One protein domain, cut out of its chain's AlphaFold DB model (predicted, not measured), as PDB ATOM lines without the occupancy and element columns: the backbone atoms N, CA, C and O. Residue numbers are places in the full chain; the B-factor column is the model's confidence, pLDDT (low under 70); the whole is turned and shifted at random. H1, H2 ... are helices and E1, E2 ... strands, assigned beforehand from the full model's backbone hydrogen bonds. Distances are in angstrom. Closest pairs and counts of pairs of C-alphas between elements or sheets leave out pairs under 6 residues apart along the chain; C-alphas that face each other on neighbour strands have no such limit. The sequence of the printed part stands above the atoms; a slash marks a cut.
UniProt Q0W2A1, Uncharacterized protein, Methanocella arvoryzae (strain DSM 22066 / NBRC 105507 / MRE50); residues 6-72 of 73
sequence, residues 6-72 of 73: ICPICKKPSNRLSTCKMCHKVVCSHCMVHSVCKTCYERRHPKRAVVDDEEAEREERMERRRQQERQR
ATOM      1  N   ILE A   6      17.127  -9.912  10.721       88.06
ATOM      2  CA  ILE A   6      17.871  -8.748  11.219       88.06
ATOM      3  C   ILE A   6      19.104  -8.523  10.342       88.06
ATOM      4  O   ILE A   6      19.932  -9.419  10.174       88.06
ATOM      5  N   CYS A   7      19.263  -7.315   9.797       87.88
ATOM      6  CA  CYS A   7      20.448  -6.989   9.012       87.88
ATOM      7  C   CYS A   7      21.697  -6.881   9.911       87.88
ATOM      8  O   CYS A   7      21.686  -6.123  10.882       87.88
ATOM      9  N   PRO A   8      22.822  -7.538   9.577       88.56
ATOM     10  CA  PRO A   8      24.028  -7.477  10.400       88.56
ATOM     11  C   PRO A   8      24.743  -6.117  10.355       88.56
ATOM     12  O   PRO A   8      25.543  -5.866  11.255       88.56
ATOM     13  N   ILE A   9      24.454  -5.274   9.352       86.69
ATOM     14  CA  ILE A   9      25.052  -3.943   9.160       86.69
ATOM     15  C   ILE A   9      24.265  -2.889   9.944       86.69
ATOM     16  O   ILE A   9      24.790  -2.329  10.897       86.69
ATOM     17  N   CYS A  10      22.994  -2.655   9.599       86.19
ATOM     18  CA  CYS A  10      22.190  -1.606  10.238       86.19
ATOM     19  C   CYS A  10      21.412  -2.064  11.479       86.19
ATOM     20  O   CYS A  10      20.729  -1.249  12.089       86.19
ATOM     21  N   LYS A  11      21.466  -3.357  11.836       90.81
ATOM     22  CA  LYS A  11      20.757  -3.968  12.981       90.81
ATOM     23  C   LYS A  11      19.232  -3.788  12.977       90.81
ATOM     24  O   LYS A  11      18.579  -4.094  13.968       90.81
ATOM     25  N   LYS A  12      18.647  -3.356  11.854       86.81
ATOM     26  CA  LYS A  12      17.197  -3.211  11.681       86.81
ATOM     27  C   LYS A  12      16.574  -4.504  11.130       86.81
ATOM     28  O   LYS A  12      17.211  -5.174  10.306       86.81
ATOM     29  N   PRO A  13      15.343  -4.851  11.546       86.12
ATOM     30  CA  PRO A  13      14.582  -5.934  10.932       86.12
ATOM     31  C   PRO A  13      14.209  -5.570   9.490       86.12
ATOM     32  O   PRO A  13      13.886  -4.421   9.187       86.12
ATOM     33  N   SER A  14      14.267  -6.540   8.579       86.75
ATOM     34  CA  SER A  14      13.888  -6.349   7.180       86.75
ATOM     35  C   SER A  14      13.337  -7.633   6.567       86.75
ATOM     36  O   SER A  14      13.872  -8.719   6.775       86.75
ATOM     37  N   ASN A  15      12.298  -7.481   5.746       86.38
ATOM     38  CA  ASN A  15      11.735  -8.563   4.931       86.38
ATOM     39  C   ASN A  15      12.391  -8.649   3.541       86.38
ATOM     40  O   ASN A  15      12.109  -9.568   2.779       86.38
ATOM     41  N   ARG A  16      13.249  -7.682   3.188       86.56
ATOM     42  CA  ARG A  16      13.948  -7.615   1.896       86.56
ATOM     43  C   ARG A  16      15.443  -7.774   2.115       86.56
ATOM     44  O   ARG A  16      16.166  -6.782   2.247       86.56
ATOM     45  N   LEU A  17      15.873  -9.029   2.175       88.00
ATOM     46  CA  LEU A  17      17.261  -9.425   2.366       88.00
ATOM     47  C   LEU A  17      17.854  -9.977   1.067       88.00
ATOM     48  O   LEU A  17      17.189 -10.713   0.344       88.00
ATOM     49  N   SER A  18      19.118  -9.652   0.813       91.38
ATOM     50  CA  SER A  18      19.883 -10.104  -0.347       91.38
ATOM     51  C   SER A  18      21.277 -10.560   0.080       91.38
ATOM     52  O   SER A  18      21.832 -10.082   1.073       91.38
ATOM     53  N   THR A  19      21.864 -11.472  -0.688       94.00
ATOM     54  CA  THR A  19      23.204 -12.010  -0.421       94.00
ATOM     55  C   THR A  19      24.271 -11.181  -1.130       94.00
ATOM     56  O   THR A  19      24.224 -10.992  -2.345       94.00
ATOM     57  N   CYS A  20      25.266 -10.704  -0.384       93.44
ATOM     58  CA  CYS A  20      26.425 -10.019  -0.954       93.44
ATOM     59  C   CYS A  20      27.267 -10.985  -1.807       93.44
ATOM     60  O   CYS A  20      27.753 -11.982  -1.281       93.44
ATOM     61  N   LYS A  21      27.542 -10.668  -3.080       94.06
ATOM     62  CA  LYS A  21      28.375 -11.521  -3.960       94.06
ATOM     63  C   LYS A  21      29.862 -11.592  -3.577       94.06
ATOM     64  O   LYS A  21      30.596 -12.371  -4.164       94.06
ATOM     65  N   MET A  22      30.319 -10.760  -2.638       92.69
ATOM     66  CA  MET A  22      31.735 -10.675  -2.254       92.69
ATOM     67  C   MET A  22      32.043 -11.387  -0.935       92.69
ATOM     68  O   MET A  22      33.078 -12.024  -0.807       92.69
ATOM     69  N   CYS A  23      31.158 -11.273   0.059       93.50
ATOM     70  CA  CYS A  23      31.354 -11.882   1.380       93.50
ATOM     71  C   CYS A  23      30.263 -12.889   1.761       93.50
ATOM     72  O   CYS A  23      30.279 -13.395   2.879       93.50
ATOM     73  N   HIS A  24      29.291 -13.120   0.873       95.06
ATOM     74  CA  HIS A  24      28.162 -14.041   1.040       95.06
ATOM     75  C   HIS A  24      27.291 -13.805   2.285       95.06
ATOM     76  O   HIS A  24      26.441 -14.623   2.622       95.06
ATOM     77  N   LYS A  25      27.438 -12.651   2.948       92.31
ATOM     78  CA  LYS A  25      26.566 -12.250   4.053       92.31
ATOM     79  C   LYS A  25      25.210 -11.795   3.525       92.31
ATOM     80  O   LYS A  25      25.138 -11.038   2.554       92.31
ATOM     81  N   VAL A  26      24.158 -12.222   4.215       92.94
ATOM     82  CA  VAL A  26      22.782 -11.776   3.990       92.94
ATOM     83  C   VAL A  26      22.585 -10.423   4.667       92.94
ATOM     84  O   VAL A  26      22.838 -10.265   5.862       92.94
ATOM     85  N   VAL A  27      22.169  -9.423   3.898       92.12
ATOM     86  CA  VAL A  27      22.002  -8.032   4.340       92.12
ATOM     87  C   VAL A  27      20.700  -7.462   3.788       92.12
ATOM     88  O   VAL A  27      20.175  -7.969   2.802       92.12
ATOM     89  N   CYS A  28      20.149  -6.421   4.413       91.44
ATOM     90  CA  CYS A  28      18.953  -5.782   3.871       91.44
ATOM     91  C   CYS A  28      19.271  -5.001   2.593       91.44
ATOM     92  O   CYS A  28      20.405  -4.576   2.378       91.44
ATOM     93  N   SER A  29      18.246  -4.796   1.769       86.88
ATOM     94  CA  SER A  29      18.317  -3.995   0.538       86.88
ATOM     95  C   SER A  29      18.900  -2.592   0.758       86.88
ATOM     96  O   SER A  29      19.725  -2.173  -0.039       86.88
ATOM     97  N   HIS A  30      18.589  -1.924   1.875       87.12
ATOM     98  CA  HIS A  30      19.196  -0.627   2.232       87.12
ATOM     99  C   HIS A  30      20.710  -0.687   2.474       87.12
ATOM    100  O   HIS A  30      21.403   0.312   2.340       87.12
ATOM    101  N   CYS A  31      21.244  -1.841   2.873       88.56
ATOM    102  CA  CYS A  31      22.679  -2.028   3.082       88.56
ATOM    103  C   CYS A  31      23.354  -2.753   1.908       88.56
ATOM    104  O   CYS A  31      24.503  -3.187   2.041       88.56
ATOM    105  N   MET A  32      22.654  -2.907   0.781       89.25
ATOM    106  CA  MET A  32      23.191  -3.420  -0.475       89.25
ATOM    107  C   MET A  32      23.444  -2.279  -1.446       89.25
ATOM    108  O   MET A  32      22.558  -1.483  -1.725       89.25
ATOM    109  N   VAL A  33      24.644  -2.261  -2.012       88.19
ATOM    110  CA  VAL A  33      25.052  -1.338  -3.067       88.19
ATOM    111  C   VAL A  33      25.324  -2.176  -4.313       88.19
ATOM    112  O   VAL A  33      26.250  -2.993  -4.349       88.19
ATOM    113  N   HIS A  34      24.469  -2.034  -5.328       87.19
ATOM    114  CA  HIS A  34      24.404  -2.938  -6.482       87.19
ATOM    115  C   HIS A  34      24.261  -4.418  -6.057       87.19
ATOM    116  O   HIS A  34      23.205  -4.838  -5.592       87.19
ATOM    117  N   SER A  35      25.320  -5.222  -6.210       89.19
ATOM    118  CA  SER A  35      25.345  -6.656  -5.893       89.19
ATOM    119  C   SER A  35      26.261  -7.019  -4.717       89.19
ATOM    120  O   SER A  35      26.565  -8.197  -4.515       89.19
ATOM    121  N   VAL A  36      26.733  -6.035  -3.949       91.94
ATOM    122  CA  VAL A  36      27.594  -6.236  -2.771       91.94
ATOM    123  C   VAL A  36      27.072  -5.437  -1.576       91.94
ATOM    124  O   VAL A  36      26.341  -4.471  -1.746       91.94
ATOM    125  N   CYS A  37      27.422  -5.822  -0.350       92.94
ATOM    126  CA  CYS A  37      27.019  -5.055   0.830       92.94
ATOM    127  C   CYS A  37      27.838  -3.761   0.977       92.94
ATOM    128  O   CYS A  37      28.981  -3.710   0.517       92.94
ATOM    129  N   LYS A  38      27.288  -2.755   1.675       88.69
ATOM    130  CA  LYS A  38      27.913  -1.434   1.896       88.69
ATOM    131  C   LYS A  38      29.365  -1.545   2.376       88.69
ATOM    132  O   LYS A  38      30.261  -1.014   1.735       88.69
ATOM    133  N   THR A  39      29.632  -2.389   3.374       90.12
ATOM    134  CA  THR A  39      30.996  -2.625   3.883       90.12
ATOM    135  C   THR A  39      31.963  -3.160   2.819       90.12
ATOM    136  O   THR A  39      33.145  -2.825   2.813       90.12
ATOM    137  N   CYS A  40      31.495  -4.034   1.923       90.19
ATOM    138  CA  CYS A  40      32.319  -4.565   0.833       90.19
ATOM    139  C   CYS A  40      32.539  -3.520  -0.264       90.19
ATOM    140  O   CYS A  40      33.629  -3.448  -0.828       90.19
ATOM    141  N   TYR A  41      31.520  -2.705  -0.537       89.38
ATOM    142  CA  TYR A  41      31.603  -1.592  -1.472       89.38
ATOM    143  C   TYR A  41      32.624  -0.542  -1.010       89.38
ATOM    144  O   TYR A  41      33.528  -0.206  -1.771       89.38
ATOM    145  N   GLU A  42      32.561  -0.111   0.253       86.06
ATOM    146  CA  GLU A  42      33.479   0.873   0.851       86.06
ATOM    147  C   GLU A  42      34.930   0.384   0.852       86.06
ATOM    148  O   GLU A  42      35.835   1.123   0.467       86.06
ATOM    149  N   ARG A  43      35.160  -0.894   1.191       86.81
ATOM    150  CA  ARG A  43      36.496  -1.513   1.109       86.81
ATOM    151  C   ARG A  43      37.073  -1.487  -0.305       86.81
ATOM    152  O   ARG A  43      38.283  -1.369  -0.464       86.81
ATOM    153  N   ARG A  44      36.223  -1.626  -1.327       84.38
ATOM    154  CA  ARG A  44      36.633  -1.623  -2.739       84.38
ATOM    155  C   ARG A  44      36.770  -0.208  -3.309       84.38
ATOM    156  O   ARG A  44      37.561  -0.002  -4.226       84.38
ATOM    157  N   HIS A  45      36.030   0.758  -2.767       79.06
ATOM    158  CA  HIS A  45      35.985   2.144  -3.234       79.06
ATOM    159  C   HIS A  45      36.252   3.151  -2.099       79.06
ATOM    160  O   HIS A  45      35.404   4.001  -1.819       79.06
ATOM    161  N   PRO A  46      37.453   3.140  -1.491       65.06
ATOM    162  CA  PRO A  46      37.768   4.009  -0.354       65.06
ATOM    163  C   PRO A  46      37.658   5.510  -0.684       65.06
ATOM    164  O   PRO A  46      37.334   6.306   0.187       65.06
ATOM    165  N   LYS A  47      37.852   5.909  -1.952       58.78
ATOM    166  CA  LYS A  47      37.738   7.312  -2.402       58.78
ATOM    167  C   LYS A  47      36.296   7.814  -2.604       58.78
ATOM    168  O   LYS A  47      36.116   9.011  -2.777       58.78
ATOM    169  N   ARG A  48      35.281   6.935  -2.607       51.16
ATOM    170  CA  ARG A  48      33.853   7.316  -2.716       51.16
ATOM    171  C   ARG A  48      33.114   7.324  -1.376       51.16
ATOM    172  O   ARG A  48      32.016   7.858  -1.314       51.16
ATOM    173  N   ALA A  49      33.728   6.808  -0.310       50.62
ATOM    174  CA  ALA A  49      33.150   6.805   1.038       50.62
ATOM    175  C   ALA A  49      32.891   8.215   1.609       50.62
ATOM    176  O   ALA A  49      32.198   8.349   2.605       50.62
ATOM    177  N   VAL A  50      33.425   9.264   0.975       49.94
ATOM    178  CA  VAL A  50      33.217  10.667   1.371       49.94
ATOM    179  C   VAL A  50      32.022  11.308   0.637       49.94
ATOM    180  O   VAL A  50      31.585  12.379   1.024       49.94
ATOM    181  N   VAL A  51      31.473  10.673  -0.410       50.38
ATOM    182  CA  VAL A  51      30.447  11.282  -1.293       50.38
ATOM    183  C   VAL A  51      29.057  10.631  -1.144       50.38
ATOM    184  O   VAL A  51      28.060  11.221  -1.545       50.38
ATOM    185  N   ASP A  52      28.956   9.445  -0.531       53.91
ATOM    186  CA  ASP A  52      27.689   8.691  -0.410       53.91
ATOM    187  C   ASP A  52      26.805   9.135   0.774       53.91
ATOM    188  O   ASP A  52      25.606   8.882   0.758       53.91
ATOM    189  N   ASP A  53      27.350   9.836   1.779       52.38
ATOM    190  CA  ASP A  53      26.551  10.346   2.909       52.38
ATOM    191  C   ASP A  53      25.579  11.458   2.472       52.38
ATOM    192  O   ASP A  53      24.418  11.442   2.871       52.38
ATOM    193  N   GLU A  54      25.985  12.370   1.579       54.66
ATOM    194  CA  GLU A  54      25.089  13.431   1.082       54.66
ATOM    195  C   GLU A  54      23.985  12.897   0.157       54.66
ATOM    196  O   GLU A  54      22.846  13.368   0.213       54.66
ATOM    197  N   GLU A  55      24.291  11.914  -0.696       57.12
ATOM    198  CA  GLU A  55      23.304  11.340  -1.616       57.12
ATOM    199  C   GLU A  55      22.330  10.411  -0.869       57.12
ATOM    200  O   GLU A  55      21.119  10.487  -1.090       57.12
ATOM    201  N   ALA A  56      22.826   9.615   0.088       58.81
ATOM    202  CA  ALA A  56      21.988   8.792   0.954       58.81
ATOM    203  C   ALA A  56      21.105   9.645   1.881       58.81
ATOM    204  O   ALA A  56      19.934   9.317   2.065       58.81
ATOM    205  N   GLU A  57      21.604  10.766   2.419       60.81
ATOM    206  CA  GLU A  57      20.775  11.687   3.209       60.81
ATOM    207  C   GLU A  57      19.713  12.372   2.335       60.81
ATOM    208  O   GLU A  57      18.566  12.558   2.755       60.81
ATOM    209  N   ARG A  58      20.053  12.707   1.083       69.69
ATOM    210  CA  ARG A  58      19.103  13.276   0.119       69.69
ATOM    211  C   ARG A  58      18.008  12.269  -0.249       69.69
ATOM    212  O   ARG A  58      16.835  12.651  -0.296       69.69
ATOM    213  N   GLU A  59      18.355  11.000  -0.452       72.31
ATOM    214  CA  GLU A  59      17.394   9.930  -0.732       72.31
ATOM    215  C   GLU A  59      16.522   9.609   0.495       72.31
ATOM    216  O   GLU A  59      15.295   9.558   0.376       72.31
ATOM    217  N   GLU A  60      17.111   9.538   1.693       74.69
ATOM    218  CA  GLU A  60      16.375   9.340   2.948       74.69
ATOM    219  C   GLU A  60      15.408  10.505   3.225       74.69
ATOM    220  O   GLU A  60      14.256  10.301   3.627       74.69
ATOM    221  N   ARG A  61      15.823  11.748   2.946       74.19
ATOM    222  CA  ARG A  61      14.971  12.940   3.058       74.19
ATOM    223  C   ARG A  61      13.786  12.882   2.092       74.19
ATOM    224  O   ARG A  61      12.666  13.230   2.483       74.19
ATOM    225  N   MET A  62      14.000  12.436   0.853       77.12
ATOM    226  CA  MET A  62      12.912  12.250  -0.113       77.12
ATOM    227  C   MET A  62      11.973  11.108   0.291       77.12
ATOM    228  O   MET A  62      10.754  11.240   0.150       77.12
ATOM    229  N   GLU A  63      12.502  10.017   0.843       75.94
ATOM    230  CA  GLU A  63      11.690   8.900   1.323       75.94
ATOM    231  C   GLU A  63      10.813   9.299   2.518       75.94
ATOM    232  O   GLU A  63       9.609   9.027   2.502       75.94
ATOM    233  N   ARG A  64      11.358  10.025   3.507       78.12
ATOM    234  CA  ARG A  64      10.570  10.548   4.639       78.12
ATOM    235  C   ARG A  64       9.426  11.447   4.177       78.12
ATOM    236  O   ARG A  64       8.318  11.337   4.701       78.12
ATOM    237  N   ARG A  65       9.661  12.306   3.177       77.25
ATOM    238  CA  ARG A  65       8.612  13.157   2.588       77.25
ATOM    239  C   ARG A  65       7.485  12.324   1.979       77.25
ATOM    240  O   ARG A  65       6.325  12.529   2.321       77.25
ATOM    241  N   ARG A  66       7.827  11.315   1.171       78.31
ATOM    242  CA  ARG A  66       6.845  10.393   0.572       78.31
ATOM    243  C   ARG A  66       6.072   9.583   1.614       78.31
ATOM    244  O   ARG A  66       4.920   9.220   1.384       78.31
ATOM    245  N   GLN A  67       6.702   9.236   2.735       78.12
ATOM    246  CA  GLN A  67       6.038   8.537   3.836       78.12
ATOM    247  C   GLN A  67       5.087   9.456   4.619       78.12
ATOM    248  O   GLN A  67       4.018   8.997   5.013       78.12
ATOM    249  N   GLN A  68       5.425  10.737   4.802       75.19
ATOM    250  CA  GLN A  68       4.515  11.717   5.407       75.19
ATOM    251  C   GLN A  68       3.301  12.003   4.524       75.19
ATOM    252  O   GLN A  68       2.186  12.042   5.033       75.19
ATOM    253  N   GLU A  69       3.485  12.152   3.211       70.31
ATOM    254  CA  GLU A  69       2.360  12.380   2.293       70.31
ATOM    255  C   GLU A  69       1.383  11.199   2.267       70.31
ATOM    256  O   GLU A  69       0.175  11.408   2.224       70.31
ATOM    257  N   ARG A  70       1.887   9.965   2.390       69.81
ATOM    258  CA  ARG A  70       1.054   8.755   2.486       69.81
ATOM    259  C   ARG A  70       0.235   8.628   3.768       69.81
ATOM    260  O   ARG A  70      -0.707   7.854   3.768       69.81
ATOM    261  N   GLN A  71       0.611   9.317   4.843       59.25
ATOM    262  CA  GLN A  71      -0.145   9.317   6.104       59.25
ATOM    263  C   GLN A  71      -1.111  10.502   6.215       59.25
ATOM    264  O   GLN A  71      -1.853  10.604   7.188       59.25
ATOM    265  N   ARG A  72      -1.058  11.437   5.260       65.56
ATOM    266  CA  ARG A  72      -1.865  12.662   5.255       65.56
ATOM    267  C   ARG A  72      -3.153  12.534   4.430       65.56
ATOM    268  O   ARG A  72      -3.927  13.487   4.403       65.56
TER     269      ARG A  72
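What this domain is: This is residues 6 to 72 of the 73 residues of an uncharacterized protein of Methanocella arvoryzae (strain DSM 22066 / NBRC 105507 / MRE50) (UniProt Q0W2A1). A small head made largely of loops holds a short two-strand hairpin, E1 and E2, and a short helix, H1; from it the chain swings round through a loop into one long helix, H2, which runs off as an arm. Residues 57 to 72, of which 57 to 71 belong to H2, stick out, and H2 is apart from E1, E2 and H1. The printed part has 67 residues, with two named strands and two named helices in the order E1, E2, H1, H2; the two-strand sheet is antiparallel. Of the residues in named elements, 33 in number and under half of those printed, helices hold 27 and strands 6, a mostly helix class. The whole is only just loose, close to compact, with a radius of gyration of the C-alphas of 13.5 A, and it spans 42 by 28 by 18 A.

Where its parts are: E1 is residues 17 to 19, 7.1 A from first to last C-alpha, and begins at C-alpha 17 at (17.261, -9.425, 2.366). E2 is residues 26 to 28, also 7.1 A. H1 is residues 38 to 44, 9.9 A long, beginning at C-alpha 38 at (27.913, -1.434, 1.896). H2, the longest helix, is residues 52 to 71, 28.6 A long, and ends at C-alpha 71 at (-0.145, 9.317, 6.104).

How they stand to each other: E1 and E2 are antiparallel neighbours in a hairpin, with 139 degrees between their directions. The C-alphas of Leu 17 and Cys 28 face each other at 4.3 A. N 18 and O 27 are within hydrogen-bond range at 2.8 A, as are N 27 and O 18 at 2.9 A. Outside the named strands, residues 32 to 33 pair with residues 36 to 37, antiparallel. H1 is apart from E1, with no C-alpha of the one within 8 A of the other. By the same measure H2 is apart from H1, E1 and E2. In H1 and H2 every O i to N i+4 pair is within hydrogen-bond range.

The domain as a whole: The C-alphas farthest apart are those of Arg 44 and Arg 72, at 41.8 A. Residues 43 to 48 stand free, as do residues 57 to 72; without these stretches the body has 45 residues and spans 27 by 21 by 14 A. The printed part has no cut, and the links E1 to E2, E2 to H1 and H1 to H2 are short. The mean pLDDT of the printed part is 79.5; residues 46 to 58 and 70 to 72 are under 70, and the mean of H2 is 68.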